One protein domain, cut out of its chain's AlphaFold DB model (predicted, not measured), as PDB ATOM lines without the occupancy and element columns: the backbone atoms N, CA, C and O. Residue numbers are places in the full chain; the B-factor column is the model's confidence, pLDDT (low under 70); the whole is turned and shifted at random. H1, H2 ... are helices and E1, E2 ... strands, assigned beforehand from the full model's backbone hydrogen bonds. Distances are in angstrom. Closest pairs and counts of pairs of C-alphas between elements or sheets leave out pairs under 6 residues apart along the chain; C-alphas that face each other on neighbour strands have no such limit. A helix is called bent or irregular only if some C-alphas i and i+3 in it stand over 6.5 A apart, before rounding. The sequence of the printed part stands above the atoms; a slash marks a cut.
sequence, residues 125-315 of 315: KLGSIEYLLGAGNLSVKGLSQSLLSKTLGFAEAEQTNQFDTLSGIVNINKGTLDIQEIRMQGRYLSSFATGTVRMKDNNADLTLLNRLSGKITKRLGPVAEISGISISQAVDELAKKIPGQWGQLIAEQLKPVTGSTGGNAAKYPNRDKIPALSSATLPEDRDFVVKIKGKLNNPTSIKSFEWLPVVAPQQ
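AT A GLANCE: This is residues 125 to 315 of the 315 residues of the protein "AsmA-like C-terminal region-containing protein" of Candidatus Gastranaerophilales bacterium (UniProt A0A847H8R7). One twisted antiparallel sheet of six strands, four of them sharply bent, has the short helix H1 on it, and H2 packs on H1 and H3. A helical hairpin, H5 and H6, lies well away from the sheet as an arm that makes the length of the domain, and a long link with free residues 257 to 262 leads back to E5. The 191 printed residues hold six named helices and six named strands in the order H1 H2 E1 E2 E3 E4 H3 H4 H5 H6 E5 E6, with sheet order E1 E2 E3 E4 E5 E6; the class is mixed, helices and strands. The whole is compact, with a radius of gyration of the C-alphas of 17.9 A and spans of 54 by 43 by 38 A.

IN THESE COORDINATES: Find C-alpha 129 at (43.467, -13.355, -5.593), where H1 begins; it runs to residue 134. H2, residues 145 to 157, is 18.4 A long. Next come E1, residues 162 to 173, 30.3 A; E2, 176 to 185, 25.4 A; E3, 189 to 198, 26.0 A; and E4, 203 to 212, 26.0 A. H3 is residues 214 to 220, H4 223 to 226, H5 231 to 239 and H6 245 to 253. E5, residues 286 to 295, measures 26.4 A, and E6, 302 to 307, ends with C-alpha 307 at (45.425, -18.339, 5.843).

HOW THE PARTS SIT: Start with the meander E1 E2 E3 E4, each strand the antiparallel neighbour of the one before. Look for N 167 and O 183, 2.8 A, between E1 and E2; N 184 and O 191, 2.8 A, between E2 and E3; and N 192 and O 209, 2.7 A, between E3 and E4. E1 bends by 73 degrees at residue 165. E5 is antiparallel to E4, with N 210 and O 288 at 2.8 A, and E6 forms a hairpin with E5, with N 289 and O 306 at 2.8 A. H1 is on the sheet; the closest C-alphas of H1 and E6 are Leu 133 and Phe 305, 7.3 A. H2 touches H1 at Glu 130 and Leu 152, C-alphas 5.2 A apart, and H3 at Thr 151 and Arg 219, 5.9 A. H3 and H4 only graze the sheet. H5 and H6 touch at Ala 239 and Gly 247, 4.8 A, opposite ways at a shallow tilt of 9 degrees. Every O i to N i+4 pair is within hydrogen-bond range in H1, H2, H5 and H6; H3 has 1 of 3, beside 2 of 4 O i to N i+3 pairs, and H4 is too short for one.

THE WHOLE: The C-alphas of Asp 164 and Gly 244, the two farthest apart, are 55.7 A from each other. The printed part has no cut, and H6 to E5, 32 residues, is the long link. The mean pLDDT of the printed part is 71.8; look for values under 70 at residues 134 to 149, 153, 220 to 267 and 310 to 315.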
ATOM      1  N   LYS A 125      37.088  -8.257  -9.301       82.38
ATOM      2  CA  LYS A 125      37.743  -7.913  -8.029       82.38
ATOM      3  C   LYS A 125      37.605  -9.022  -7.001       82.38
ATOM      4  O   LYS A 125      38.572  -9.674  -6.651       82.38
ATOM      5  N   LEU A 126      36.391  -9.285  -6.529       83.69
ATOM      6  CA  LEU A 126      36.186 -10.240  -5.432       83.69
ATOM      7  C   LEU A 126      36.487 -11.696  -5.803       83.69
ATOM      8  O   LEU A 126      36.638 -12.522  -4.909       83.69
ATOM      9  N   GLY A 127      36.571 -12.004  -7.097       81.94
ATOM     10  CA  GLY A 127      36.960 -13.317  -7.592       81.94
ATOM     11  C   GLY A 127      38.442 -13.427  -7.913       81.94
ATOM     12  O   GLY A 127      38.827 -14.437  -8.475       81.94
ATOM     13  N   SER A 128      39.269 -12.424  -7.611       81.88
ATOM     14  CA  SER A 128      40.676 -12.403  -8.007       81.88
ATOM     15  C   SER A 128      41.585 -12.363  -6.786       81.88
ATOM     16  O   SER A 128      41.417 -11.557  -5.865       81.88
ATOM     17  N   ILE A 129      42.550 -13.281  -6.734       83.81
ATOM     18  CA  ILE A 129      43.467 -13.355  -5.593       83.81
ATOM     19  C   ILE A 129      44.358 -12.111  -5.524       83.81
ATOM     20  O   ILE A 129      44.749 -11.690  -4.440       83.81
ATOM     21  N   GLU A 130      44.624 -11.483  -6.663       76.56
ATOM     22  CA  GLU A 130      45.394 -10.254  -6.812       76.56
ATOM     23  C   GLU A 130      44.704  -9.093  -6.114       76.56
ATOM     24  O   GLU A 130      45.358  -8.333  -5.406       76.56
ATOM     25  N   TYR A 131      43.381  -8.990  -6.228       79.19
ATOM     26  CA  TYR A 131      42.623  -7.995  -5.482       79.19
ATOM     27  C   TYR A 131      42.548  -8.333  -3.988       79.19
ATOM     28  O   TYR A 131      42.744  -7.457  -3.144       79.19
ATOM     29  N   LEU A 132      42.289  -9.603  -3.653       80.62
ATOM     30  CA  LEU A 132      42.115 -10.048  -2.266       80.62
ATOM     31  C   LEU A 132      43.412  -9.958  -1.440       80.62
ATOM     32  O   LEU A 132      43.349  -9.627  -0.256       80.62
ATOM     33  N   LEU A 133      44.573 -10.223  -2.050       74.00
ATOM     34  CA  LEU A 133      45.899 -10.092  -1.432       74.00
ATOM     35  C   LEU A 133      46.517  -8.702  -1.620       74.00
ATOM     36  O   LEU A 133      47.226  -8.230  -0.736       74.00
ATOM     37  N   GLY A 134      46.284  -8.056  -2.765       61.75
ATOM     38  CA  GLY A 134      46.911  -6.786  -3.145       61.75
ATOM     39  C   GLY A 134      46.300  -5.549  -2.486       61.75
ATOM     40  O   GLY A 134      46.811  -4.444  -2.661       61.75
ATOM     41  N   ALA A 135      45.222  -5.696  -1.713       60.16
ATOM     42  CA  ALA A 135      44.676  -4.610  -0.911       60.16
ATOM     43  C   ALA A 135      45.672  -4.175   0.179       60.16
ATOM     44  O   ALA A 135      45.804  -4.805   1.228       60.16
ATOM     45  N   GLY A 136      46.370  -3.068  -0.100       42.88
ATOM     46  CA  GLY A 136      47.632  -2.618   0.508       42.88
ATOM     47  C   GLY A 136      47.699  -2.358   2.019       42.88
ATOM     48  O   GLY A 136      48.708  -1.840   2.483       42.88
ATOM     49  N   ASN A 137      46.688  -2.735   2.802       46.25
ATOM     50  CA  ASN A 137      46.738  -2.682   4.269       46.25
ATOM     51  C   ASN A 137      47.121  -4.028   4.902       46.25
ATOM     52  O   ASN A 137      47.362  -4.109   6.107       46.25
ATOM     53  N   LEU A 138      47.175  -5.097   4.109       52.66
ATOM     54  CA  LEU A 138      47.545  -6.423   4.573       52.66
ATOM     55  C   LEU A 138      49.060  -6.574   4.474       52.66
ATOM     56  O   LEU A 138      49.603  -6.987   3.454       52.66
ATOM     57  N   SER A 139      49.766  -6.252   5.556       48.69
ATOM     58  CA  SER A 139      51.112  -6.792   5.735       48.69
ATOM     59  C   SER A 139      50.971  -8.309   5.862       48.69
ATOM     60  O   SER A 139      50.685  -8.803   6.954       48.69
ATOM     61  N   VAL A 140      51.117  -9.055   4.763       52.25
ATOM     62  CA  VAL A 140      51.215 -10.520   4.816       52.25
ATOM     63  C   VAL A 140      52.575 -10.842   5.432       52.25
ATOM     64  O   VAL A 140      53.574 -11.021   4.740       52.25
ATOM     65  N   LYS A 141      52.633 -10.773   6.769       47.03
ATOM     66  CA  LYS A 141      53.849 -10.972   7.561       47.03
ATOM     67  C   LYS A 141      54.497 -12.297   7.141       47.03
ATOM     68  O   LYS A 141      53.840 -13.331   7.179       47.03
ATOM     69  N   GLY A 142      55.762 -12.241   6.721       51.25
ATOM     70  CA  GLY A 142      56.539 -13.409   6.286       51.25
ATOM     71  C   GLY A 142      56.696 -13.585   4.769       51.25
ATOM     72  O   GLY A 142      57.552 -14.360   4.358       51.25
ATOM     73  N   LEU A 143      55.960 -12.849   3.924       58.69
ATOM     74  CA  LEU A 143      56.172 -12.859   2.467       58.69
ATOM     75  C   LEU A 143      56.997 -11.657   2.005       58.69
ATOM     76  O   LEU A 143      56.705 -10.513   2.358       58.69
ATOM     77  N   SER A 144      58.006 -11.897   1.163       64.94
ATOM     78  CA  SER A 144      58.716 -10.798   0.508       64.94
ATOM     79  C   SER A 144      57.816 -10.131  -0.537       64.94
ATOM     80  O   SER A 144      57.066 -10.797  -1.255       64.94
ATOM     81  N   GLN A 145      57.922  -8.806  -0.670       67.62
ATOM     82  CA  GLN A 145      57.150  -8.052  -1.665       67.62
ATOM     83  C   GLN A 145      57.445  -8.512  -3.101       67.62
ATOM     84  O   GLN A 145      56.562  -8.519  -3.950       67.62
ATOM     85  N   SER A 146      58.669  -8.965  -3.382       67.94
ATOM     86  CA  SER A 146      59.036  -9.482  -4.704       67.94
ATOM     87  C   SER A 146      58.398 -10.842  -5.015       67.94
ATOM     88  O   SER A 146      57.989 -11.069  -6.155       67.94
ATOM     89  N   LEU A 147      58.281 -11.739  -4.027       67.06
ATOM     90  CA  LEU A 147      57.564 -13.015  -4.155       67.06
ATOM     91  C   LEU A 147      56.063 -12.786  -4.339       67.06
ATOM     92  O   LEU A 147      55.443 -13.427  -5.192       67.06
ATOM     93  N   LEU A 148      55.502 -11.838  -3.582       69.62
ATOM     94  CA  LEU A 148      54.105 -11.440  -3.706       69.62
ATOM     95  C   LEU A 148      53.820 -10.928  -5.121       69.62
ATOM     96  O   LEU A 148      53.005 -11.525  -5.816       69.62
ATOM     97  N   SER A 149      54.553  -9.919  -5.602       67.38
ATOM     98  CA  SER A 149      54.344  -9.345  -6.940       67.38
ATOM     99  C   SER A 149      54.474 -10.373  -8.067       67.38
ATOM    100  O   SER A 149      53.652 -10.391  -8.981       67.38
ATOM    101  N   LYS A 150      55.465 -11.276  -7.999       72.56
ATOM    102  CA  LYS A 150      55.615 -12.362  -8.986       72.56
ATOM    103  C   LYS A 150      54.435 -13.329  -8.965       72.56
ATOM    104  O   LYS A 150      54.009 -13.793 -10.020       72.56
ATOM    105  N   THR A 151      53.920 -13.644  -7.780       72.00
ATOM    106  CA  THR A 151      52.773 -14.545  -7.653       72.00
ATOM    107  C   THR A 151      51.493 -13.890  -8.145       72.00
ATOM    108  O   THR A 151      50.734 -14.546  -8.849       72.00
ATOM    109  N   LEU A 152      51.279 -12.606  -7.841       73.88
ATOM    110  CA  LEU A 152      50.119 -11.869  -8.342       73.88
ATOM    111  C   LEU A 152      50.135 -11.773  -9.871       73.88
ATOM    112  O   LEU A 152      49.127 -12.070 -10.498       73.88
ATOM    113  N   GLY A 153      51.289 -11.484 -10.483       66.56
ATOM    114  CA  GLY A 153      51.410 -11.489 -11.945       66.56
ATOM    115  C   GLY A 153      51.165 -12.869 -12.574       66.56
ATOM    116  O   GLY A 153      50.578 -12.967 -13.647       66.56
ATOM    117  N   PHE A 154      51.569 -13.955 -11.904       74.00
ATOM    118  CA  PHE A 154      51.255 -15.313 -12.363       74.00
ATOM    119  C   PHE A 154      49.766 -15.644 -12.229       74.00
ATOM    120  O   PHE A 154      49.182 -16.228 -13.134       74.00
ATOM    121  N   ALA A 155      49.155 -15.282 -11.106       72.81
ATOM    122  CA  ALA A 155      47.742 -15.517 -10.868       72.81
ATOM    123  C   ALA A 155      46.868 -14.737 -11.870       72.81
ATOM    124  O   ALA A 155      45.907 -15.295 -12.408       72.81
ATOM    125  N   GLU A 156      47.267 -13.510 -12.222       75.69
ATOM    126  CA  GLU A 156      46.583 -12.711 -13.236       75.69
ATOM    127  C   GLU A 156      46.647 -13.402 -14.604       75.69
ATOM    128  O   GLU A 156      45.630 -13.530 -15.290       75.69
ATOM    129  N   ALA A 157      47.822 -13.929 -14.966       73.19
ATOM    130  CA  ALA A 157      48.017 -14.697 -16.195       73.19
ATOM    131  C   ALA A 157      47.195 -16.001 -16.224       73.19
ATOM    132  O   ALA A 157      46.694 -16.386 -17.278       73.19
ATOM    133  N   GLU A 158      47.016 -16.657 -15.075       83.50
ATOM    134  CA  GLU A 158      46.164 -17.845 -14.920       83.50
ATOM    135  C   GLU A 158      44.668 -17.511 -14.814       83.50
ATOM    136  O   GLU A 158      43.843 -18.419 -14.719       83.50
ATOM    137  N   GLN A 159      44.303 -16.225 -14.851       86.88
ATOM    138  CA  GLN A 159      42.919 -15.755 -14.855       86.88
ATOM    139  C   GLN A 159      42.133 -16.294 -13.649       86.88
ATOM    140  O   GLN A 159      41.040 -16.843 -13.796       86.88
ATOM    141  N   THR A 160      42.675 -16.128 -12.431       84.88
ATOM    142  CA  THR A 160      42.023 -16.602 -11.187       84.88
ATOM    143  C   THR A 160      40.606 -16.063 -10.979       84.88
ATOM    144  O   THR A 160      39.814 -16.688 -10.281       84.88
ATOM    145  N   ASN A 161      40.283 -14.951 -11.642       84.75
ATOM    146  CA  ASN A 161      38.965 -14.333 -11.691       84.75
ATOM    147  C   ASN A 161      37.907 -15.090 -12.501       84.75
ATOM    148  O   ASN A 161      36.746 -14.681 -12.467       84.75
ATOM    149  N   GLN A 162      38.260 -16.153 -13.223       94.81
ATOM    150  CA  GLN A 162      37.298 -16.990 -13.938       94.81
ATOM    151  C   GLN A 162      36.648 -18.036 -13.036       94.81
ATOM    152  O   GLN A 162      37.294 -18.656 -12.188       94.81
ATOM    153  N   PHE A 163      35.362 -18.275 -13.276       95.00
ATOM    154  CA  PHE A 163      34.581 -19.283 -12.573       95.00
ATOM    155  C   PHE A 163      33.698 -20.073 -13.540       95.00
ATOM    156  O   PHE A 163      33.173 -19.538 -14.518       95.00
ATOM    157  N   ASP A 164      33.478 -21.344 -13.219       96.50
ATOM    158  CA  ASP A 164      32.546 -22.205 -13.944       96.50
ATOM    159  C   ASP A 164      31.115 -21.916 -13.497       96.50
ATOM    160  O   ASP A 164      30.204 -21.781 -14.316       96.50
ATOM    161  N   THR A 165      30.922 -21.765 -12.182       97.44
ATOM    162  CA  THR A 165      29.627 -21.422 -11.592       97.44
ATOM    163  C   THR A 165      29.763 -20.393 -10.475       97.44
ATOM    164  O   THR A 165      30.684 -20.436  -9.660       97.44
ATOM    165  N   LEU A 166      28.807 -19.469 -10.424       96.94
ATOM    166  CA  LEU A 166      28.571 -18.570  -9.303       96.94
ATOM    167  C   LEU A 166      27.081 -18.615  -8.977       96.94
ATOM    168  O   LEU A 166      26.266 -18.206  -9.792       96.94
ATOM    169  N   SER A 167      26.711 -19.098  -7.802       97.00
ATOM    170  CA  SER A 167      25.311 -19.208  -7.383       97.00
ATOM    171  C   SER A 167      25.098 -18.579  -6.022       97.00
ATOM    172  O   SER A 167      26.048 -18.413  -5.257       97.00
ATOM    173  N   GLY A 168      23.860 -18.220  -5.702       94.88
ATOM    174  CA  GLY A 168      23.583 -17.697  -4.377       94.88
ATOM    175  C   GLY A 168      22.118 -17.547  -4.026       94.88
ATOM    176  O   GLY A 168      21.233 -17.524  -4.884       94.88
ATOM    177  N   ILE A 169      21.913 -17.414  -2.721       95.19
ATOM    178  CA  ILE A 169      20.645 -17.132  -2.066       95.19
ATOM    179  C   ILE A 169      20.826 -15.850  -1.256       95.19
ATOM    180  O   ILE A 169      21.640 -15.782  -0.330       95.19
ATOM    181  N   VAL A 170      20.045 -14.832  -1.601       95.81
ATOM    182  CA  VAL A 170      20.078 -13.520  -0.953       95.81
ATOM    183  C   VAL A 170      18.671 -13.172  -0.506       95.81
ATOM    184  O   VAL A 170      17.745 -13.165  -1.314       95.81
ATOM    185  N   ASN A 171      18.506 -12.875   0.776       97.88
ATOM    186  CA  ASN A 171      17.261 -12.310   1.274       97.88
ATOM    187  C   ASN A 171      17.338 -10.787   1.179       97.88
ATOM    188  O   ASN A 171      18.384 -10.188   1.405       97.88
ATOM    189  N   ILE A 172      16.228 -10.160   0.832       95.50
ATOM    190  CA  ILE A 172      16.069  -8.713   0.850       95.50
ATOM    191  C   ILE A 172      15.279  -8.388   2.110       95.50
ATOM    192  O   ILE A 172      14.220  -8.972   2.339       95.50
ATOM    193  N   ASN A 173      15.798  -7.482   2.928       96.25
ATOM    194  CA  ASN A 173      15.184  -7.084   4.181       96.25
ATOM    195  C   ASN A 173      15.400  -5.590   4.422       96.25
ATOM    196  O   ASN A 173      16.464  -5.148   4.857       96.25
ATOM    197  N   LYS A 174      14.369  -4.810   4.105       94.38
ATOM    198  CA  LYS A 174      14.228  -3.391   4.434       94.38
ATOM    199  C   LYS A 174      15.474  -2.541   4.154       94.38
ATOM    200  O   LYS A 174      16.084  -1.976   5.061       94.38
ATOM    201  N   GLY A 175      15.895  -2.463   2.892       87.50
ATOM    202  CA  GLY A 175      17.092  -1.695   2.516       87.50
ATOM    203  C   GLY A 175      18.413  -2.480   2.564       87.50
ATOM    204  O   GLY A 175      19.435  -1.965   2.099       87.50
ATOM    205  N   THR A 176      18.401  -3.718   3.069       94.94
ATOM    206  CA  THR A 176      19.581  -4.584   3.207       94.94
ATOM    207  C   THR A 176      19.430  -5.868   2.392       94.94
ATOM    208  O   THR A 176      18.351  -6.449   2.317       94.94
ATOM    209  N   LEU A 177      20.521  -6.305   1.771       95.06
ATOM    210  CA  LEU A 177      20.687  -7.630   1.185       95.06
ATOM    211  C   LEU A 177      21.396  -8.519   2.207       95.06
ATOM    212  O   LEU A 177      22.571  -8.295   2.498       95.06
ATOM    213  N   ASP A 178      20.703  -9.525   2.719       96.75
ATOM    214  CA  ASP A 178      21.227 -10.537   3.629       96.75
ATOM    215  C   ASP A 178      21.682 -11.752   2.813       96.75
ATOM    216  O   ASP A 178      20.882 -12.599   2.398       96.75
ATOM    217  N   ILE A 179      22.986 -11.841   2.569       96.06
ATOM    218  CA  ILE A 179      23.601 -12.926   1.808       96.06
ATOM    219  C   ILE A 179      23.643 -14.174   2.688       96.06
ATOM    220  O   ILE A 179      24.486 -14.290   3.582       96.06
ATOM    221  N   GLN A 180      22.733 -15.109   2.407       95.12
ATOM    222  CA  GLN A 180      22.666 -16.402   3.091       95.12
ATOM    223  C   GLN A 180      23.804 -17.305   2.632       95.12
ATOM    224  O   GLN A 180      24.482 -17.929   3.444       95.12
ATOM    225  N   GLU A 181      24.017 -17.344   1.318       93.75
ATOM    226  CA  GLU A 181      25.163 -17.988   0.700       93.75
ATOM    227  C   GLU A 181      25.395 -17.439  -0.705       93.75
ATOM    228  O   GLU A 181      24.458 -17.259  -1.480       93.75
ATOM    229  N   ILE A 182      26.659 -17.220  -1.047       96.69
ATOM    230  CA  ILE A 182      27.126 -17.127  -2.429       96.69
ATOM    231  C   ILE A 182      28.274 -18.117  -2.583       96.69
ATOM    232  O   ILE A 182      29.211 -18.100  -1.789       96.69
ATOM    233  N   ARG A 183      28.197 -18.978  -3.593       96.88
ATOM    234  CA  ARG A 183      29.170 -20.027  -3.906       96.88
ATOM    235  C   ARG A 183      29.748 -19.767  -5.283       96.88
ATOM    236  O   ARG A 183      29.008 -19.769  -6.262       96.88
ATOM    237  N   MET A 184      31.056 -19.575  -5.350       97.00
ATOM    238  CA  MET A 184      31.821 -19.483  -6.586       97.00
ATOM    239  C   MET A 184      32.701 -20.722  -6.706       97.00
ATOM    240  O   MET A 184      33.508 -20.985  -5.816       97.00
ATOM    241  N   GLN A 185      32.561 -21.459  -7.799       97.06
ATOM    242  CA  GLN A 185      33.470 -22.532  -8.168       97.06
ATOM    243  C   GLN A 185      34.292 -22.091  -9.369       97.06
ATOM    244  O   GLN A 185      33.749 -21.836 -10.443       97.06
ATOM    245  N   GLY A 186      35.602 -22.043  -9.184       94.62
ATOM    246  CA  GLY A 186      36.555 -21.763 -10.243       94.62
ATOM    247  C   GLY A 186      37.719 -22.738 -10.229       94.62
ATOM    248  O   GLY A 186      37.944 -23.487  -9.271       94.62
ATOM    249  N   ARG A 187      38.490 -22.700 -11.316       94.38
ATOM    250  CA  ARG A 187      39.638 -23.585 -11.526       94.38
ATOM    251  C   ARG A 187      40.737 -23.358 -10.500       94.38
ATOM    252  O   ARG A 187      41.333 -24.319 -10.016       94.38
ATOM    253  N   TYR A 188      41.011 -22.090 -10.201       91.44
ATOM    254  CA  TYR A 188      42.126 -21.677  -9.352       91.44
ATOM    255  C   TYR A 188      41.698 -21.028  -8.046       91.44
ATOM    256  O   TYR A 188      42.453 -21.093  -7.078       91.44
ATOM    257  N   LEU A 189      40.498 -20.453  -8.007       93.12
ATOM    258  CA  LEU A 189      39.916 -19.854  -6.822       93.12
ATOM    259  C   LEU A 189      38.448 -20.268  -6.721       93.12
ATOM    260  O   LEU A 189      37.686 -20.139  -7.675       93.12
ATOM    261  N   SER A 190      38.064 -20.790  -5.563       96.06
ATOM    262  CA  SER A 190      36.666 -21.023  -5.195       96.06
ATOM    263  C   SER A 190      36.350 -20.280  -3.908       96.06
ATOM    264  O   SER A 190      37.226 -20.115  -3.059       96.06
ATOM    265  N   SER A 191      35.106 -19.836  -3.758       95.75
ATOM    266  CA  SER A 191      34.702 -18.944  -2.673       95.75
ATOM    267  C   SER A 191      33.314 -19.283  -2.143       95.75
ATOM    268  O   SER A 191      32.414 -19.659  -2.890       95.75
ATOM    269  N   PHE A 192      33.132 -19.094  -0.844       96.69
ATOM    270  CA  PHE A 192      31.858 -19.095  -0.146       96.69
ATOM    271  C   PHE A 192      31.729 -17.783   0.629       96.69
ATOM    272  O   PHE A 192      32.596 -17.458   1.442       96.69
ATOM    273  N   ALA A 193      30.666 -17.021   0.384       94.81
ATOM    274  CA  ALA A 193      30.451 -15.724   1.012       94.81
ATOM    275  C   ALA A 193      29.128 -15.654   1.777       94.81
ATOM    276  O   ALA A 193      28.103 -16.173   1.334       94.81
ATOM    277  N   THR A 194      29.170 -14.952   2.908       96.31
ATOM    278  CA  THR A 194      28.018 -14.607   3.754       96.31
ATOM    279  C   THR A 194      28.173 -13.191   4.280       96.31
ATOM    280  O   THR A 194      29.301 -12.714   4.440       96.31
ATOM    281  N   GLY A 195      27.065 -12.543   4.627       94.81
ATOM    282  CA  GLY A 195      27.091 -11.227   5.260       94.81
ATOM    283  C   GLY A 195      25.962 -10.340   4.771       94.81
ATOM    284  O   GLY A 195      24.913 -10.834   4.370       94.81
ATOM    285  N   THR A 196      26.181  -9.029   4.800       96.69
ATOM    286  CA  THR A 196      25.158  -8.052   4.417       96.69
ATOM    287  C   THR A 196      25.691  -6.997   3.459       96.69
ATOM    288  O   THR A 196      26.877  -6.657   3.478       96.69
ATOM    289  N   VAL A 197      24.811  -6.464   2.613       92.44
ATOM    290  CA  VAL A 197      25.092  -5.317   1.741       92.44
ATOM    291  C   VAL A 197      23.933  -4.339   1.815       92.44
ATOM    292  O   VAL A 197      22.779  -4.702   1.604       92.44
ATOM    293  N   ARG A 198      24.224  -3.070   2.080       91.38
ATOM    294  CA  ARG A 198      23.213  -2.015   2.056       91.38
ATOM    295  C   ARG A 198      22.904  -1.621   0.616       91.38
ATOM    296  O   ARG A 198      23.796  -1.176  -0.101       91.38
ATOM    297  N   MET A 199      21.638  -1.703   0.215       88.06
ATOM    298  CA  MET A 199      21.216  -1.415  -1.166       88.06
ATOM    299  C   MET A 199      21.428   0.051  -1.566       88.06
ATOM    300  O   MET A 199      21.690   0.351  -2.726       88.06
ATOM    301  N   LYS A 200      21.357   0.978  -0.600       85.06
ATOM    302  CA  LYS A 200      21.477   2.423  -0.855       85.06
ATOM    303  C   LYS A 200      22.840   2.830  -1.423       85.06
ATOM    304  O   LYS A 200      22.912   3.719  -2.267       85.06
ATOM    305  N   ASP A 201      23.920   2.251  -0.905       85.44
ATOM    306  CA  ASP A 201      25.290   2.709  -1.168       85.44
ATOM    307  C   ASP A 201      26.289   1.574  -1.431       85.44
ATOM    308  O   ASP A 201      27.492   1.834  -1.547       85.44
ATOM    309  N   ASN A 202      25.800   0.335  -1.547       84.50
ATOM    310  CA  ASN A 202      26.589  -0.880  -1.740       84.50
ATOM    311  C   ASN A 202      27.676  -1.072  -0.669       84.50
ATOM    312  O   ASN A 202      28.728  -1.665  -0.928       84.50
ATOM    313  N   ASN A 203      27.451  -0.537   0.534       87.75
ATOM    314  CA  ASN A 203      28.346  -0.744   1.658       87.75
ATOM    315  C   ASN A 203      28.108  -2.133   2.250       87.75
ATOM    316  O   ASN A 203      26.983  -2.471   2.626       87.75
ATOM    317  N   ALA A 204      29.167  -2.925   2.316       90.81
ATOM    318  CA  ALA A 204      29.104  -4.333   2.636       90.81
ATOM    319  C   ALA A 204      29.806  -4.653   3.957       90.81
ATOM    320  O   ALA A 204      30.782  -3.996   4.320       90.81
ATOM    321  N   ASP A 205      29.324  -5.689   4.635       93.06
ATOM    322  CA  ASP A 205      29.994  -6.387   5.731       93.06
ATOM    323  C   ASP A 205      29.960  -7.885   5.398       93.06
ATOM    324  O   ASP A 205      28.938  -8.549   5.585       93.06
ATOM    325  N   LEU A 206      31.037  -8.385   4.778       91.75
ATOM    326  CA  LEU A 206      31.120  -9.738   4.226       91.75
ATOM    327  C   LEU A 206      32.268 -10.532   4.833       91.75
ATOM    328  O   LEU A 206      33.367 -10.019   5.058       91.75
ATOM    329  N   THR A 207      32.031 -11.831   4.972       92.44
ATOM    330  CA  THR A 207      33.071 -12.838   5.176       92.44
ATOM    331  C   THR A 207      33.144 -13.722   3.941       92.44
ATOM    332  O   THR A 207      32.142 -14.317   3.551       92.44
ATOM    333  N   LEU A 208      34.328 -13.800   3.336       92.56
ATOM    334  CA  LEU A 208      34.626 -14.666   2.201       92.56
ATOM    335  C   LEU A 208      35.566 -15.767   2.682       92.56
ATOM    336  O   LEU A 208      36.691 -15.488   3.093       92.56
ATOM    337  N   LEU A 209      35.105 -17.007   2.623       93.56
ATOM    338  CA  LEU A 209      35.910 -18.205   2.808       93.56
ATOM    339  C   LEU A 209      36.324 -18.701   1.429       93.56
ATOM    340  O   LEU A 209      35.478 -18.872   0.560       93.56
ATOM    341  N   ASN A 210      37.612 -18.909   1.209       93.44
ATOM    342  CA  ASN A 210      38.156 -19.149  -0.119       93.44
ATOM    343  C   ASN A 210      39.072 -20.363  -0.121       93.44
ATOM    344  O   ASN A 210      39.689 -20.660   0.897       93.44
ATOM    345  N   ARG A 211      39.206 -20.996  -1.285       92.94
ATOM    346  CA  ARG A 211      40.174 -22.051  -1.583       92.94
ATOM    347  C   ARG A 211      40.992 -21.653  -2.798       92.94
ATOM    348  O   ARG A 211      40.425 -21.421  -3.863       92.94
ATOM    349  N   LEU A 212      42.309 -21.597  -2.633       91.25
ATOM    350  CA  LEU A 212      43.273 -21.290  -3.685       91.25
ATOM    351  C   LEU A 212      44.000 -22.559  -4.126       91.25
ATOM    352  O   LEU A 212      44.444 -23.346  -3.288       91.25
ATOM    353  N   SER A 213      44.163 -22.722  -5.437       90.31
ATOM    354  CA  SER A 213      44.859 -23.866  -6.023       90.31
ATOM    355  C   SER A 213      46.336 -23.933  -5.638       90.31
ATOM    356  O   SER A 213      47.054 -22.930  -5.680       90.31
ATOM    357  N   GLY A 214      46.806 -25.162  -5.421       85.25
ATOM    358  CA  GLY A 214      48.197 -25.570  -5.258       85.25
ATOM    359  C   GLY A 214      49.141 -24.994  -6.310       85.25
ATOM    360  O   GLY A 214      50.301 -24.700  -6.028       85.25
ATOM    361  N   LYS A 215      48.650 -24.782  -7.536       86.12
ATOM    362  CA  LYS A 215      49.428 -24.172  -8.626       86.12
ATOM    363  C   LYS A 215      49.805 -22.714  -8.356       86.12
ATOM    364  O   LYS A 215      50.874 -22.283  -8.785       86.12
ATOM    365  N   ILE A 216      48.941 -21.976  -7.657       83.31
ATOM    366  CA  ILE A 216      49.188 -20.589  -7.253       83.31
ATOM    367  C   ILE A 216      49.933 -20.570  -5.915       83.31
ATOM    368  O   ILE A 216      50.969 -19.919  -5.794       83.31
ATOM    369  N   THR A 217      49.456 -21.322  -4.918       79.50
ATOM    370  CA  THR A 217      50.003 -21.290  -3.550       79.50
ATOM    371  C   THR A 217      51.464 -21.734  -3.483       79.50
ATOM    372  O   THR A 217      52.228 -21.128  -2.740       79.50
ATOM    373  N   LYS A 218      51.905 -22.709  -4.295       80.00
ATOM    374  CA  LYS A 218      53.322 -23.132  -4.375       80.00
ATOM    375  C   LYS A 218      54.276 -21.981  -4.679       80.00
ATOM    376  O   LYS A 218      55.420 -21.994  -4.235       80.00
ATOM    377  N   ARG A 219      53.816 -20.991  -5.445       74.38
ATOM    378  CA  ARG A 219      54.631 -19.838  -5.854       74.38
ATOM    379  C   ARG A 219      54.751 -18.779  -4.765       74.38
ATOM    380  O   ARG A 219      55.710 -18.015  -4.793       74.38
ATOM    381  N   LEU A 220      53.853 -18.799  -3.778       68.75
ATOM    382  CA  LEU A 220      53.986 -18.000  -2.558       68.75
ATOM    383  C   LEU A 220      55.118 -18.514  -1.650       68.75
ATOM    384  O   LEU A 220      55.474 -17.832  -0.696       68.75
ATOM    385  N   GLY A 221      55.706 -19.682  -1.937       61.72
ATOM    386  CA  GLY A 221      56.672 -20.338  -1.057       61.72
ATOM    387  C   GLY A 221      55.976 -21.138   0.054       61.72
ATOM    388  O   GLY A 221      54.791 -21.462  -0.075       61.72
ATOM    389  N   PRO A 222      56.680 -21.514   1.136       58.69
ATOM    390  CA  PRO A 222      56.093 -22.289   2.225       58.69
ATOM    391  C   PRO A 222      55.000 -21.492   2.957       58.69
ATOM    392  O   PRO A 222      55.231 -20.842   3.970       58.69
ATOM    393  N   VAL A 223      53.749 -21.630   2.505       49.84
ATOM    394  CA  VAL A 223      52.550 -21.145   3.224       49.84
ATOM    395  C   VAL A 223      52.441 -21.788   4.626       49.84
ATOM    396  O   VAL A 223      51.757 -21.273   5.511       49.84
ATOM    397  N   ALA A 224      53.159 -22.895   4.856       41.88
ATOM    398  CA  ALA A 224      53.317 -23.557   6.152       41.88
ATOM    399  C   ALA A 224      53.946 -22.655   7.238       41.88
ATOM    400  O   ALA A 224      53.607 -22.811   8.405       41.88
ATOM    401  N   GLU A 225      54.770 -21.663   6.878       42.84
ATOM    402  CA  GLU A 225      55.309 -20.680   7.837       42.84
ATOM    403  C   GLU A 225      54.339 -19.510   8.097       42.84
ATOM    404  O   GLU A 225      54.406 -18.851   9.131       42.84
ATOM    405  N   ILE A 226      53.372 -19.286   7.200       42.66
ATOM    406  CA  ILE A 226      52.378 -18.201   7.297       42.66
ATOM    407  C   ILE A 226      51.120 -18.664   8.054       42.66
ATOM    408  O   ILE A 226      50.423 -17.867   8.674       42.66
ATOM    409  N   SER A 227      50.848 -19.972   8.047       40.66
ATOM    410  CA  SER A 227      49.734 -20.610   8.771       40.66
ATOM    411  C   SER A 227      50.047 -20.930  10.243       40.66
ATOM    412  O   SER A 227      49.159 -21.382  10.965       40.66
ATOM    413  N   GLY A 228      51.280 -20.666  10.698       39.62
ATOM    414  CA  GLY A 228      51.735 -20.871  12.078       39.62
ATOM    415  C   GLY A 228      51.762 -19.613  12.952       39.62
ATOM    416  O   GLY A 228      51.717 -19.734  14.173       39.62
ATOM    417  N   ILE A 229      51.761 -18.405  12.375       37.22
ATOM    418  CA  ILE A 229      51.709 -17.167  13.166       37.22
ATOM    419  C   ILE A 229      50.252 -16.901  13.551       37.22
ATOM    420  O   ILE A 229      49.561 -16.065  12.968       37.22
ATOM    421  N   SER A 230      49.773 -17.605  14.578       43.34
ATOM    422  CA  SER A 230      48.667 -17.063  15.362       43.34
ATOM    423  C   SER A 230      49.105 -15.696  15.878       43.34
ATOM    424  O   SER A 230      50.217 -15.542  16.385       43.34
ATOM    425  N   ILE A 231      48.230 -14.695  15.771       38.94
ATOM    426  CA  ILE A 231      48.453 -13.351  16.327       38.94
ATOM    427  C   ILE A 231      48.937 -13.436  17.793       38.94
ATOM    428  O   ILE A 231      49.730 -12.600  18.210       38.94
ATOM    429  N   SER A 232      48.572 -14.496  18.530       40.09
ATOM    430  CA  SER A 232      49.078 -14.808  19.873       40.09
ATOM    431  C   SER A 232      50.603 -14.940  19.968       40.09
ATOM    432  O   SER A 232      51.192 -14.329  20.849       40.09
ATOM    433  N   GLN A 233      51.275 -15.641  19.050       39.19
ATOM    434  CA  GLN A 233      52.733 -15.828  19.116       39.19
ATOM    435  C   GLN A 233      53.498 -14.526  18.834       39.19
ATOM    436  O   GLN A 233      54.513 -14.245  19.466       39.19
ATOM    437  N   ALA A 234      52.977 -13.690  17.929       39.81
ATOM    438  CA  ALA A 234      53.539 -12.367  17.659       39.81
ATOM    439  C   ALA A 234      53.303 -11.382  18.822       39.81
ATOM    440  O   ALA A 234      54.134 -10.509  19.063       39.81
ATOM    441  N   VAL A 235      52.187 -11.522  19.545       39.62
ATOM    442  CA  VAL A 235      51.884 -10.741  20.753       39.62
ATOM    443  C   VAL A 235      52.756 -11.190  21.929       39.62
ATOM    444  O   VAL A 235      53.282 -10.330  22.627       39.62
ATOM    445  N   ASP A 236      53.008 -12.490  22.101       42.81
ATOM    446  CA  ASP A 236      53.889 -13.021  23.153       42.81
ATOM    447  C   ASP A 236      55.356 -12.595  22.964       42.81
ATOM    448  O   ASP A 236      56.051 -12.280  23.932       42.81
ATOM    449  N   GLU A 237      55.843 -12.534  21.721       46.09
ATOM    450  CA  GLU A 237      57.176 -11.999  21.413       46.09
ATOM    451  C   GLU A 237      57.285 -10.480  21.624       46.09
ATOM    452  O   GLU A 237      58.329  -9.994  22.066       46.09
ATOM    453  N   LEU A 238      56.221  -9.724  21.336       39.06
ATOM    454  CA  LEU A 238      56.163  -8.281  21.590       39.06
ATOM    455  C   LEU A 238      56.045  -7.973  23.090       39.06
ATOM    456  O   LEU A 238      56.723  -7.072  23.579       39.06
ATOM    457  N   ALA A 239      55.264  -8.755  23.839       41.38
ATOM    458  CA  ALA A 239      55.107  -8.615  25.286       41.38
ATOM    459  C   ALA A 239      56.414  -8.902  26.043       41.38
ATOM    460  O   ALA A 239      56.721  -8.224  27.021       41.38
ATOM    461  N   LYS A 240      57.239  -9.840  25.555       43.72
ATOM    462  CA  LYS A 240      58.586 -10.104  26.096       43.72
ATOM    463  C   LYS A 240      59.584  -8.962  25.856       43.72
ATOM    464  O   LYS A 240      60.596  -8.898  26.547       43.72
ATOM    465  N   LYS A 241      59.328  -8.080  24.881       41.91
ATOM    466  CA  LYS A 241      60.235  -6.989  24.474       41.91
ATOM    467  C   LYS A 241      59.843  -5.611  25.019       41.91
ATOM    468  O   LYS A 241      60.609  -4.667  24.841       41.91
ATOM    469  N   ILE A 242      58.699  -5.481  25.695       40.81
ATOM    470  CA  ILE A 242      58.233  -4.227  26.306       40.81
ATOM    471  C   ILE A 242      58.238  -4.396  27.835       40.81
ATOM    472  O   ILE A 242      57.368  -5.085  28.368       40.81
ATOM    473  N   PRO A 243      59.193  -3.802  28.573       38.19
ATOM    474  CA  PRO A 243      59.214  -3.911  30.029       38.19
ATOM    475  C   PRO A 243      58.056  -3.133  30.684       38.19
ATOM    476  O   PRO A 243      57.743  -2.008  30.296       38.19
ATOM    477  N   GLY A 244      57.459  -3.719  31.729       49.00
ATOM    478  CA  GLY A 244      56.488  -3.067  32.619       49.00
ATOM    479  C   GLY A 244      55.011  -3.418  32.377       49.00
ATOM    480  O   GLY A 244      54.657  -4.161  31.465       49.00
ATOM    481  N   GLN A 245      54.132  -2.857  33.220       43.53
ATOM    482  CA  GLN A 245      52.680  -3.135  33.289       43.53
ATOM    483  C   GLN A 245      51.927  -2.891  31.960       43.53
ATOM    484  O   GLN A 245      50.857  -3.452  31.731       43.53
ATOM    485  N   TRP A 246      52.521  -2.123  31.045       34.22
ATOM    486  CA  TRP A 246      52.006  -1.866  29.698       34.22
ATOM    487  C   TRP A 246      52.079  -3.085  28.766       34.22
ATOM    488  O   TRP A 246      51.174  -3.282  27.956       34.22
ATOM    489  N   GLY A 247      53.101  -3.942  28.900       38.44
ATOM    490  CA  GLY A 247      53.212  -5.180  28.117       38.44
ATOM    491  C   GLY A 247      52.125  -6.203  28.472       38.44
ATOM    492  O   GLY A 247      51.630  -6.915  27.601       38.44
ATOM    493  N   GLN A 248      51.688  -6.218  29.735       44.88
ATOM    494  CA  GLN A 248      50.624  -7.101  30.226       44.88
ATOM    495  C   GLN A 248      49.223  -6.611  29.822       44.88
ATOM    496  O   GLN A 248      48.400  -7.418  29.399       44.88
ATOM    497  N   LEU A 249      48.974  -5.295  29.845       38.12
ATOM    498  CA  LEU A 249      47.697  -4.701  29.420       38.12
ATOM    499  C   LEU A 249      47.413  -4.904  27.923       38.12
ATOM    500  O   LEU A 249      46.280  -5.197  27.539       38.12
ATOM    501  N   ILE A 250      48.438  -4.792  27.071       39.59
ATOM    502  CA  ILE A 250      48.309  -5.052  25.629       39.59
ATOM    503  C   ILE A 250      48.072  -6.546  25.369       39.59
ATOM    504  O   ILE A 250      47.238  -6.891  24.533       39.59
ATOM    505  N   ALA A 251      48.737  -7.435  26.115       39.31
ATOM    506  CA  ALA A 251      48.494  -8.873  26.039       39.31
ATOM    507  C   ALA A 251      47.073  -9.255  26.499       39.31
ATOM    508  O   ALA A 251      46.467 -10.134  25.901       39.31
ATOM    509  N   GLU A 252      46.499  -8.588  27.506       41.19
ATOM    510  CA  GLU A 252      45.121  -8.842  27.956       41.19
ATOM    511  C   GLU A 252      44.042  -8.287  27.020       41.19
ATOM    512  O   GLU A 252      43.029  -8.952  26.817       41.19
ATOM    513  N   GLN A 253      44.267  -7.125  26.399       39.69
ATOM    514  CA  GLN A 253      43.346  -6.519  25.420       39.69
ATOM    515  C   GLN A 253      43.379  -7.220  24.048       39.69
ATOM    516  O   GLN A 253      42.444  -7.086  23.259       39.69
ATOM    517  N   LEU A 254      44.459  -7.958  23.755       35.31
ATOM    518  CA  LEU A 254      44.676  -8.692  22.500       35.31
ATOM    519  C   LEU A 254      44.644 -10.215  22.661       35.31
ATOM    520  O   LEU A 254      44.862 -10.928  21.677       35.31
ATOM    521  N   LYS A 255      44.336 -10.733  23.859       35.00
ATOM    522  CA  LYS A 255      43.925 -12.130  24.009       35.00
ATOM    523  C   LYS A 255      42.759 -12.350  23.039       35.00
ATOM    524  O   LYS A 255      41.741 -11.661  23.147       35.00
ATOM    525  N   PRO A 256      42.852 -13.308  22.096       37.09
ATOM    526  CA  PRO A 256      41.633 -13.861  21.537       37.09
ATOM    527  C   PRO A 256      40.775 -14.300  22.727       37.09
ATOM    528  O   PRO A 256      41.317 -14.679  23.766       37.09
ATOM    529  N   VAL A 257      39.453 -14.290  22.592       33.59
ATOM    530  CA  VAL A 257      38.606 -15.072  23.495       33.59
ATOM    531  C   VAL A 257      39.009 -16.539  23.293       33.59
ATOM    532  O   VAL A 257      38.473 -17.243  22.445       33.59
ATOM    533  N   THR A 258      40.059 -16.975  23.988       32.78
ATOM    534  CA  THR A 258      40.590 -18.329  23.964       32.78
ATOM    535  C   THR A 258      39.786 -19.106  24.976       32.78
ATOM    536  O   THR A 258      40.152 -19.238  26.140       32.78
ATOM    537  N   GLY A 259      38.651 -19.587  24.505       29.36
ATOM    538  CA  GLY A 259      37.908 -20.661  25.121       29.36
ATOM    539  C   GLY A 259      37.616 -21.682  24.039       29.36
ATOM    540  O   GLY A 259      36.542 -21.657  23.455       29.36
ATOM    541  N   SER A 260      38.600 -22.514  23.709       29.73
ATOM    542  CA  SER A 260      38.422 -23.963  23.555       29.73
ATOM    543  C   SER A 260      39.478 -24.573  22.643       29.73
ATOM    544  O   SER A 260      39.724 -24.161  21.513       29.73
ATOM    545  N   THR A 261      40.035 -25.653  23.160       30.84
ATOM    546  CA  THR A 261      40.685 -26.778  22.497       30.84
ATOM    547  C   THR A 261      39.705 -27.522  21.564       30.84
ATOM    548  O   THR A 261      39.620 -28.745  21.577       30.84
ATOM    549  N   GLY A 262      38.921 -26.789  20.766       29.98
ATOM    550  CA  GLY A 262      37.977 -27.305  19.777       29.98
ATOM    551  C   GLY A 262      38.451 -26.940  18.373       29.98
ATOM    552  O   GLY A 262      38.814 -25.796  18.120       29.98
ATOM    553  N   GLY A 263      38.501 -27.924  17.471       35.75
ATOM    554  CA  GLY A 263      39.100 -27.799  16.142       35.75
ATOM    555  C   GLY A 263      38.644 -26.572  15.341       35.75
ATOM    556  O   GLY A 263      37.549 -26.052  15.530       35.75
ATOM    557  N   ASN A 264      39.487 -26.149  14.392       42.91
ATOM    558  CA  ASN A 264      39.342 -24.987  13.495       42.91
ATOM    559  C   ASN A 264      37.939 -24.750  12.874       42.91
ATOM    560  O   ASN A 264      37.669 -23.653  12.388       42.91
ATOM    561  N   ALA A 265      37.044 -25.740  12.908       46.50
ATOM    562  CA  ALA A 265      35.621 -25.612  12.601       46.50
ATOM    563  C   ALA A 265      34.880 -24.588  13.491       46.50
ATOM    564  O   ALA A 265      33.984 -23.910  13.001       46.50
ATOM    565  N   ALA A 266      35.270 -24.410  14.761       54.16
ATOM    566  CA  ALA A 266      34.588 -23.485  15.675       54.16
ATOM    567  C   ALA A 266      34.781 -22.001  15.301       54.16
ATOM    568  O   ALA A 266      33.880 -21.190  15.502       54.16
ATOM    569  N   LYS A 267      35.936 -21.635  14.718       67.06
ATOM    570  CA  LYS A 267      36.231 -20.251  14.295       67.06
ATOM    571  C   LYS A 267      35.589 -19.903  12.944       67.06
ATOM    572  O   LYS A 267      35.207 -18.756  12.727       67.06
ATOM    573  N   TYR A 268      35.456 -20.887  12.049       76.50
ATOM    574  CA  TYR A 268      34.872 -20.721  10.713       76.50
ATOM    575  C   TYR A 268      33.894 -21.867  10.405       76.50
ATOM    576  O   TYR A 268      34.244 -22.792   9.667       76.50
ATOM    577  N   PRO A 269      32.656 -21.803  10.926       74.75
ATOM    578  CA  PRO A 269      31.692 -22.909  10.875       74.75
ATOM    579  C   PRO A 269      31.173 -23.244   9.470       74.75
ATOM    580  O   PRO A 269      30.464 -24.225   9.309       74.75
ATOM    581  N   ASN A 270      31.506 -22.433   8.461       86.88
ATOM    582  CA  ASN A 270      31.102 -22.628   7.068       86.88
ATOM    583  C   ASN A 270      32.287 -22.975   6.146       86.88
ATOM    584  O   ASN A 270      32.189 -22.818   4.930       86.88
ATOM    585  N   ARG A 271      33.445 -23.373   6.689       86.88
ATOM    586  CA  ARG A 271      34.634 -23.695   5.874       86.88
ATOM    587  C   ARG A 271      34.399 -24.882   4.935       86.88
ATOM    588  O   ARG A 271      34.883 -24.886   3.810       86.88
ATOM    589  N   ASP A 272      33.640 -25.865   5.386       88.81
ATOM    590  CA  ASP A 272      33.177 -27.017   4.609       88.81
ATOM    591  C   ASP A 272      32.293 -26.622   3.413       88.81
ATOM    592  O   ASP A 272      32.184 -27.369   2.445       88.81
ATOM    593  N   LYS A 273      31.701 -25.421   3.440       93.19
ATOM    594  CA  LYS A 273      30.859 -24.897   2.358       93.19
ATOM    595  C   LYS A 273      31.647 -24.254   1.217       93.19
ATOM    596  O   LYS A 273      31.027 -23.888   0.216       93.19
ATOM    597  N   ILE A 274      32.971 -24.110   1.326       93.12
ATOM    598  CA  ILE A 274      33.791 -23.648   0.199       93.12
ATOM    599  C   ILE A 274      33.701 -24.701  -0.916       93.12
ATOM    600  O   ILE A 274      34.042 -25.861  -0.666       93.12
ATOM    601  N   PRO A 275      33.258 -24.343  -2.137       94.12
ATOM    602  CA  PRO A 275      33.222 -25.292  -3.242       94.12
ATOM    603  C   PRO A 275      34.604 -25.897  -3.511       94.12
ATOM    604  O   PRO A 275      35.636 -25.239  -3.348       94.12
ATOM    605  N   ALA A 276      34.631 -27.154  -3.952       92.88
ATOM    606  CA  ALA A 276      35.849 -27.723  -4.509       92.88
ATOM    607  C   ALA A 276      36.267 -26.924  -5.750       92.88
ATOM    608  O   ALA A 276      35.409 -26.487  -6.519       92.88
ATOM    609  N   LEU A 277      37.578 -26.778  -5.954       94.38
ATOM    610  CA  LEU A 277      38.110 -26.280  -7.220       94.38
ATOM    611  C   LEU A 277      37.640 -27.196  -8.353       94.38
ATOM    612  O   LEU A 277      37.515 -28.404  -8.160       94.38
ATOM    613  N   SER A 278      37.411 -26.640  -9.539       93.38
ATOM    614  CA  SER A 278      37.115 -27.459 -10.723       93.38
ATOM    615  C   SER A 278      38.362 -28.095 -11.343       93.38
ATOM    616  O   SER A 278      38.262 -28.947 -12.226       93.38
ATOM    617  N   SER A 279      39.552 -27.706 -10.877       88.69
ATOM    618  CA  SER A 279      40.791 -28.427 -11.158       88.69
ATOM    619  C   SER A 279      40.995 -29.595 -10.190       88.69
ATOM    620  O   SER A 279      40.367 -29.674  -9.137       88.69
ATOM    621  N   ALA A 280      41.900 -30.512 -10.549       84.75
ATOM    622  CA  ALA A 280      42.300 -31.596  -9.661       84.75
ATOM    623  C   ALA A 280      42.812 -31.043  -8.324       84.75
ATOM    624  O   ALA A 280      43.647 -30.136  -8.311       84.75
ATOM    625  N   THR A 281      42.329 -31.618  -7.221       86.19
ATOM    626  CA  THR A 281      42.772 -31.274  -5.868       86.19
ATOM    627  C   THR A 281      44.262 -31.541  -5.715       86.19
ATOM    628  O   THR A 281      44.752 -32.613  -6.080       86.19
ATOM    629  N   LEU A 282      44.980 -30.570  -5.158       82.25
ATOM    630  CA  LEU A 282      46.412 -30.669  -4.898       82.25
ATOM    631  C   LEU A 282      46.682 -30.638  -3.386       82.25
ATOM    632  O   LEU A 282      46.003 -29.910  -2.661       82.25
ATOM    633  N   PRO A 283      47.713 -31.349  -2.886       79.31
ATOM    634  CA  PRO A 283      48.121 -31.274  -1.476       79.31
ATOM    635  C   PRO A 283      48.435 -29.847  -0.999       79.31
ATOM    636  O   PRO A 283      48.406 -29.534   0.194       79.31
ATOM    637  N   GLU A 284      48.772 -28.965  -1.937       83.06
ATOM    638  CA  GLU A 284      49.136 -27.577  -1.693       83.06
ATOM    639  C   GLU A 284      47.964 -26.606  -1.849       83.06
ATOM    640  O   GLU A 284      48.165 -25.406  -1.676       83.06
ATOM    641  N   ASP A 285      46.748 -27.086  -2.121       85.25
ATOM    642  CA  ASP A 285      45.549 -26.254  -2.039       85.25
ATOM    643  C   ASP A 285      45.446 -25.655  -0.628       85.25
ATOM    644  O   ASP A 285      45.693 -26.326   0.383       85.25
ATOM    645  N   ARG A 286      45.141 -24.359  -0.533       85.81
ATOM    646  CA  ARG A 286      45.050 -23.656   0.756       85.81
ATOM    647  C   ARG A 286      43.758 -22.883   0.846       85.81
ATOM    648  O   ARG A 286      43.391 -22.164  -0.081       85.81
ATOM    649  N   ASP A 287      43.119 -22.991   2.004       89.06
ATOM    650  CA  ASP A 287      41.970 -22.160   2.314       89.06
ATOM    651  C   ASP A 287      42.427 -20.873   3.007       89.06
ATOM    652  O   ASP A 287      43.404 -20.864   3.760       89.06
ATOM    653  N   PHE A 288      41.707 -19.784   2.781       86.38
ATOM    654  CA  PHE A 288      41.939 -18.502   3.438       86.38
ATOM    655  C   PHE A 288      40.617 -17.765   3.640       86.38
ATOM    656  O   PHE A 288      39.626 -18.023   2.956       86.38
ATOM    657  N   VAL A 289      40.595 -16.829   4.582       89.06
ATOM    658  CA  VAL A 289      39.430 -15.990   4.859       89.06
ATOM    659  C   VAL A 289      39.751 -14.526   4.614       89.06
ATOM    660  O   VAL A 289      40.826 -14.042   4.969       89.06
ATOM    661  N   VAL A 290      38.786 -13.812   4.042       86.38
ATOM    662  CA  VAL A 290      38.828 -12.362   3.858       86.38
ATOM    663  C   VAL A 290      37.611 -11.738   4.526       86.38
ATOM    664  O   VAL A 290      36.489 -12.215   4.353       86.38
ATOM    665  N   LYS A 291      37.828 -10.657   5.281       88.44
ATOM    666  CA  LYS A 291      36.739  -9.819   5.802       88.44
ATOM    667  C   LYS A 291      36.700  -8.504   5.049       88.44
ATOM    668  O   LYS A 291      37.722  -7.826   4.931       88.44
ATOM    669  N   ILE A 292      35.516  -8.137   4.575       84.38
ATOM    670  CA  ILE A 292      35.281  -6.915   3.811       84.38
ATOM    671  C   ILE A 292      34.299  -6.052   4.588       84.38
ATOM    672  O   ILE A 292      33.211  -6.507   4.917       84.38
ATOM    673  N   LYS A 293      34.681  -4.804   4.855       87.56
ATOM    674  CA  LYS A 293      33.821  -3.790   5.457       87.56
ATOM    675  C   LYS A 293      33.967  -2.472   4.712       87.56
ATOM    676  O   LYS A 293      34.979  -1.785   4.866       87.56
ATOM    677  N   GLY A 294      32.982  -2.123   3.895       87.12
ATOM    678  CA  GLY A 294      33.062  -0.967   3.007       87.12
ATOM    679  C   GLY A 294      32.482  -1.235   1.622       87.12
ATOM    680  O   GLY A 294      31.786  -2.220   1.386       87.12
ATOM    681  N   LYS A 295      32.814  -0.362   0.669       83.31
ATOM    682  CA  LYS A 295      32.456  -0.551  -0.743       83.31
ATOM    683  C   LYS A 295      33.240  -1.720  -1.341       83.31
ATOM    684  O   LYS A 295      34.468  -1.733  -1.249       83.31
ATOM    685  N   LEU A 296      32.546  -2.643  -2.005       76.38
ATOM    686  CA  LEU A 296      33.114  -3.875  -2.577       76.38
ATOM    687  C   LEU A 296      34.238  -3.652  -3.598       76.38
ATOM    688  O   LEU A 296      35.058  -4.534  -3.812       76.38
ATOM    689  N   ASN A 297      34.274  -2.480  -4.228       71.94
ATOM    690  CA  ASN A 297      35.248  -2.131  -5.256       71.94
ATOM    691  C   ASN A 297      36.439  -1.312  -4.731       71.94
ATOM    692  O   ASN A 297      37.315  -0.955  -5.520       71.94
ATOM    693  N   ASN A 298      36.484  -1.017  -3.428       78.50
ATOM    694  CA  ASN A 298      37.535  -0.233  -2.791       78.50
ATOM    695  C   ASN A 298      38.488  -1.158  -2.009       78.50
ATOM    696  O   ASN A 298      38.053  -1.757  -1.026       78.50
ATOM    697  N   PRO A 299      39.780  -1.249  -2.380       71.62
ATOM    698  CA  PRO A 299      40.749  -2.104  -1.689       71.62
ATOM    699  C   PRO A 299      40.833  -1.847  -0.177       71.62
ATOM    700  O   PRO A 299      40.996  -2.775   0.606       71.62
ATOM    701  N   THR A 300      40.635  -0.603   0.272       77.31
ATOM    702  CA  THR A 300      40.659  -0.256   1.710       77.31
ATOM    703  C   THR A 300      39.493  -0.858   2.510       77.31
ATOM    704  O   THR A 300      39.505  -0.838   3.747       77.31
ATOM    705  N   SER A 301      38.481  -1.403   1.828       80.06
ATOM    706  CA  SER A 301      37.385  -2.157   2.435       80.06
ATOM    707  C   SER A 301      37.813  -3.553   2.876       80.06
ATOM    708  O   SER A 301      37.154  -4.122   3.740       80.06
ATOM    709  N   ILE A 302      38.907  -4.104   2.344       80.19
ATOM    710  CA  ILE A 302      39.468  -5.363   2.837       80.19
ATOM    711  C   ILE A 302      40.120  -5.092   4.197       80.19
ATOM    712  O   ILE A 302      41.053  -4.298   4.319       80.19
ATOM    713  N   LYS A 303      39.570  -5.712   5.246       81.88
ATOM    714  CA  LYS A 303      39.971  -5.487   6.645       81.88
ATOM    715  C   LYS A 303      40.903  -6.554   7.183       81.88
ATOM    716  O   LYS A 303      41.688  -6.266   8.079       81.88
ATOM    717  N   SER A 304      40.813  -7.771   6.665       79.06
ATOM    718  CA  SER A 304      41.702  -8.855   7.065       79.06
ATOM    719  C   SER A 304      41.832  -9.893   5.967       79.06
ATOM    720  O   SER A 304      40.874 -10.145   5.237       79.06
ATOM    721  N   PHE A 305      42.988 -10.544   5.951       80.25
ATOM    722  CA  PHE A 305      43.289 -11.748   5.198       80.25
ATOM    723  C   PHE A 305      44.007 -12.707   6.148       80.25
ATOM    724  O   PHE A 305      44.961 -12.306   6.814       80.25
ATOM    725  N   GLU A 306      43.548 -13.949   6.229       78.81
ATOM    726  CA  GLU A 306      44.133 -14.967   7.103       78.81
ATOM    727  C   GLU A 306      44.148 -16.316   6.378       78.81
ATOM    728  O   GLU A 306      43.108 -16.784   5.909       78.81
ATOM    729  N   TRP A 307      45.320 -16.951   6.292       80.62
ATOM    730  CA  TRP A 307      45.425 -18.339   5.843       80.62
ATOM    731  C   TRP A 307      44.824 -19.263   6.894       80.62
ATOM    732  O   TRP A 307      45.138 -19.150   8.078       80.62
ATOM    733  N   LEU A 308      43.987 -20.203   6.466       80.50
ATOM    734  CA  LEU A 308      43.419 -21.188   7.374       80.50
ATOM    735  C   LEU A 308      44.396 -22.358   7.547       80.50
ATOM    736  O   LEU A 308      45.008 -22.795   6.567       80.50
ATOM    737  N   PRO A 309      44.514 -22.925   8.760       70.50
ATOM    738  CA  PRO A 309      45.342 -24.100   8.982       70.50
ATOM    739  C   PRO A 309      44.926 -25.259   8.073       70.50
ATOM    740  O   PRO A 309      43.734 -25.446   7.787       70.50
ATOM    741  N   VAL A 310      45.898 -26.058   7.636       67.25
ATOM    742  CA  VAL A 310      45.630 -27.283   6.874       67.25
ATOM    743  C   VAL A 310      44.846 -28.238   7.773       67.25
ATOM    744  O   VAL A 310      45.277 -28.545   8.883       67.25
ATOM    745  N   VAL A 311      43.673 -28.678   7.320       53.50
ATOM    746  CA  VAL A 311      42.944 -29.756   7.996       53.50
ATOM    747  C   VAL A 311      43.568 -31.047   7.495       53.50
ATOM    748  O   VAL A 311      43.538 -31.306   6.292       53.50
ATOM    749  N   ALA A 312      44.195 -31.814   8.385       38.47
ATOM    750  CA  ALA A 312      44.671 -33.141   8.025       38.47
ATOM    751  C   ALA A 312      43.473 -33.972   7.526       38.47
ATOM    752  O   ALA A 312      42.401 -33.887   8.137       38.47
ATOM    753  N   PRO A 313      43.607 -34.736   6.429       35.41
ATOM    754  CA  PRO A 313      42.554 -35.654   6.022       35.41
ATOM    755  C   PRO A 313      42.261 -36.607   7.187       35.41
ATOM    756  O   PRO A 313      43.186 -37.161   7.780       35.41
ATOM    757  N   GLN A 314      40.983 -36.739   7.548       31.02
ATOM    758  CA  GLN A 314      40.553 -37.758   8.503       31.02
ATOM    759  C   GLN A 314      40.890 -39.121   7.888       31.02
ATOM    760  O   GLN A 314      40.446 -39.408   6.775       31.02
ATOM    761  N   GLN A 315      41.756 -39.876   8.568       30.33
ATOM    762  CA  GLN A 315      42.066 -41.270   8.243       30.33
ATOM    763  C   GLN A 315      40.888 -42.171   8.594       30.33
ATOM    764  O   GLN A 315      40.231 -41.888   9.624       30.33
TER     765      GLN A 315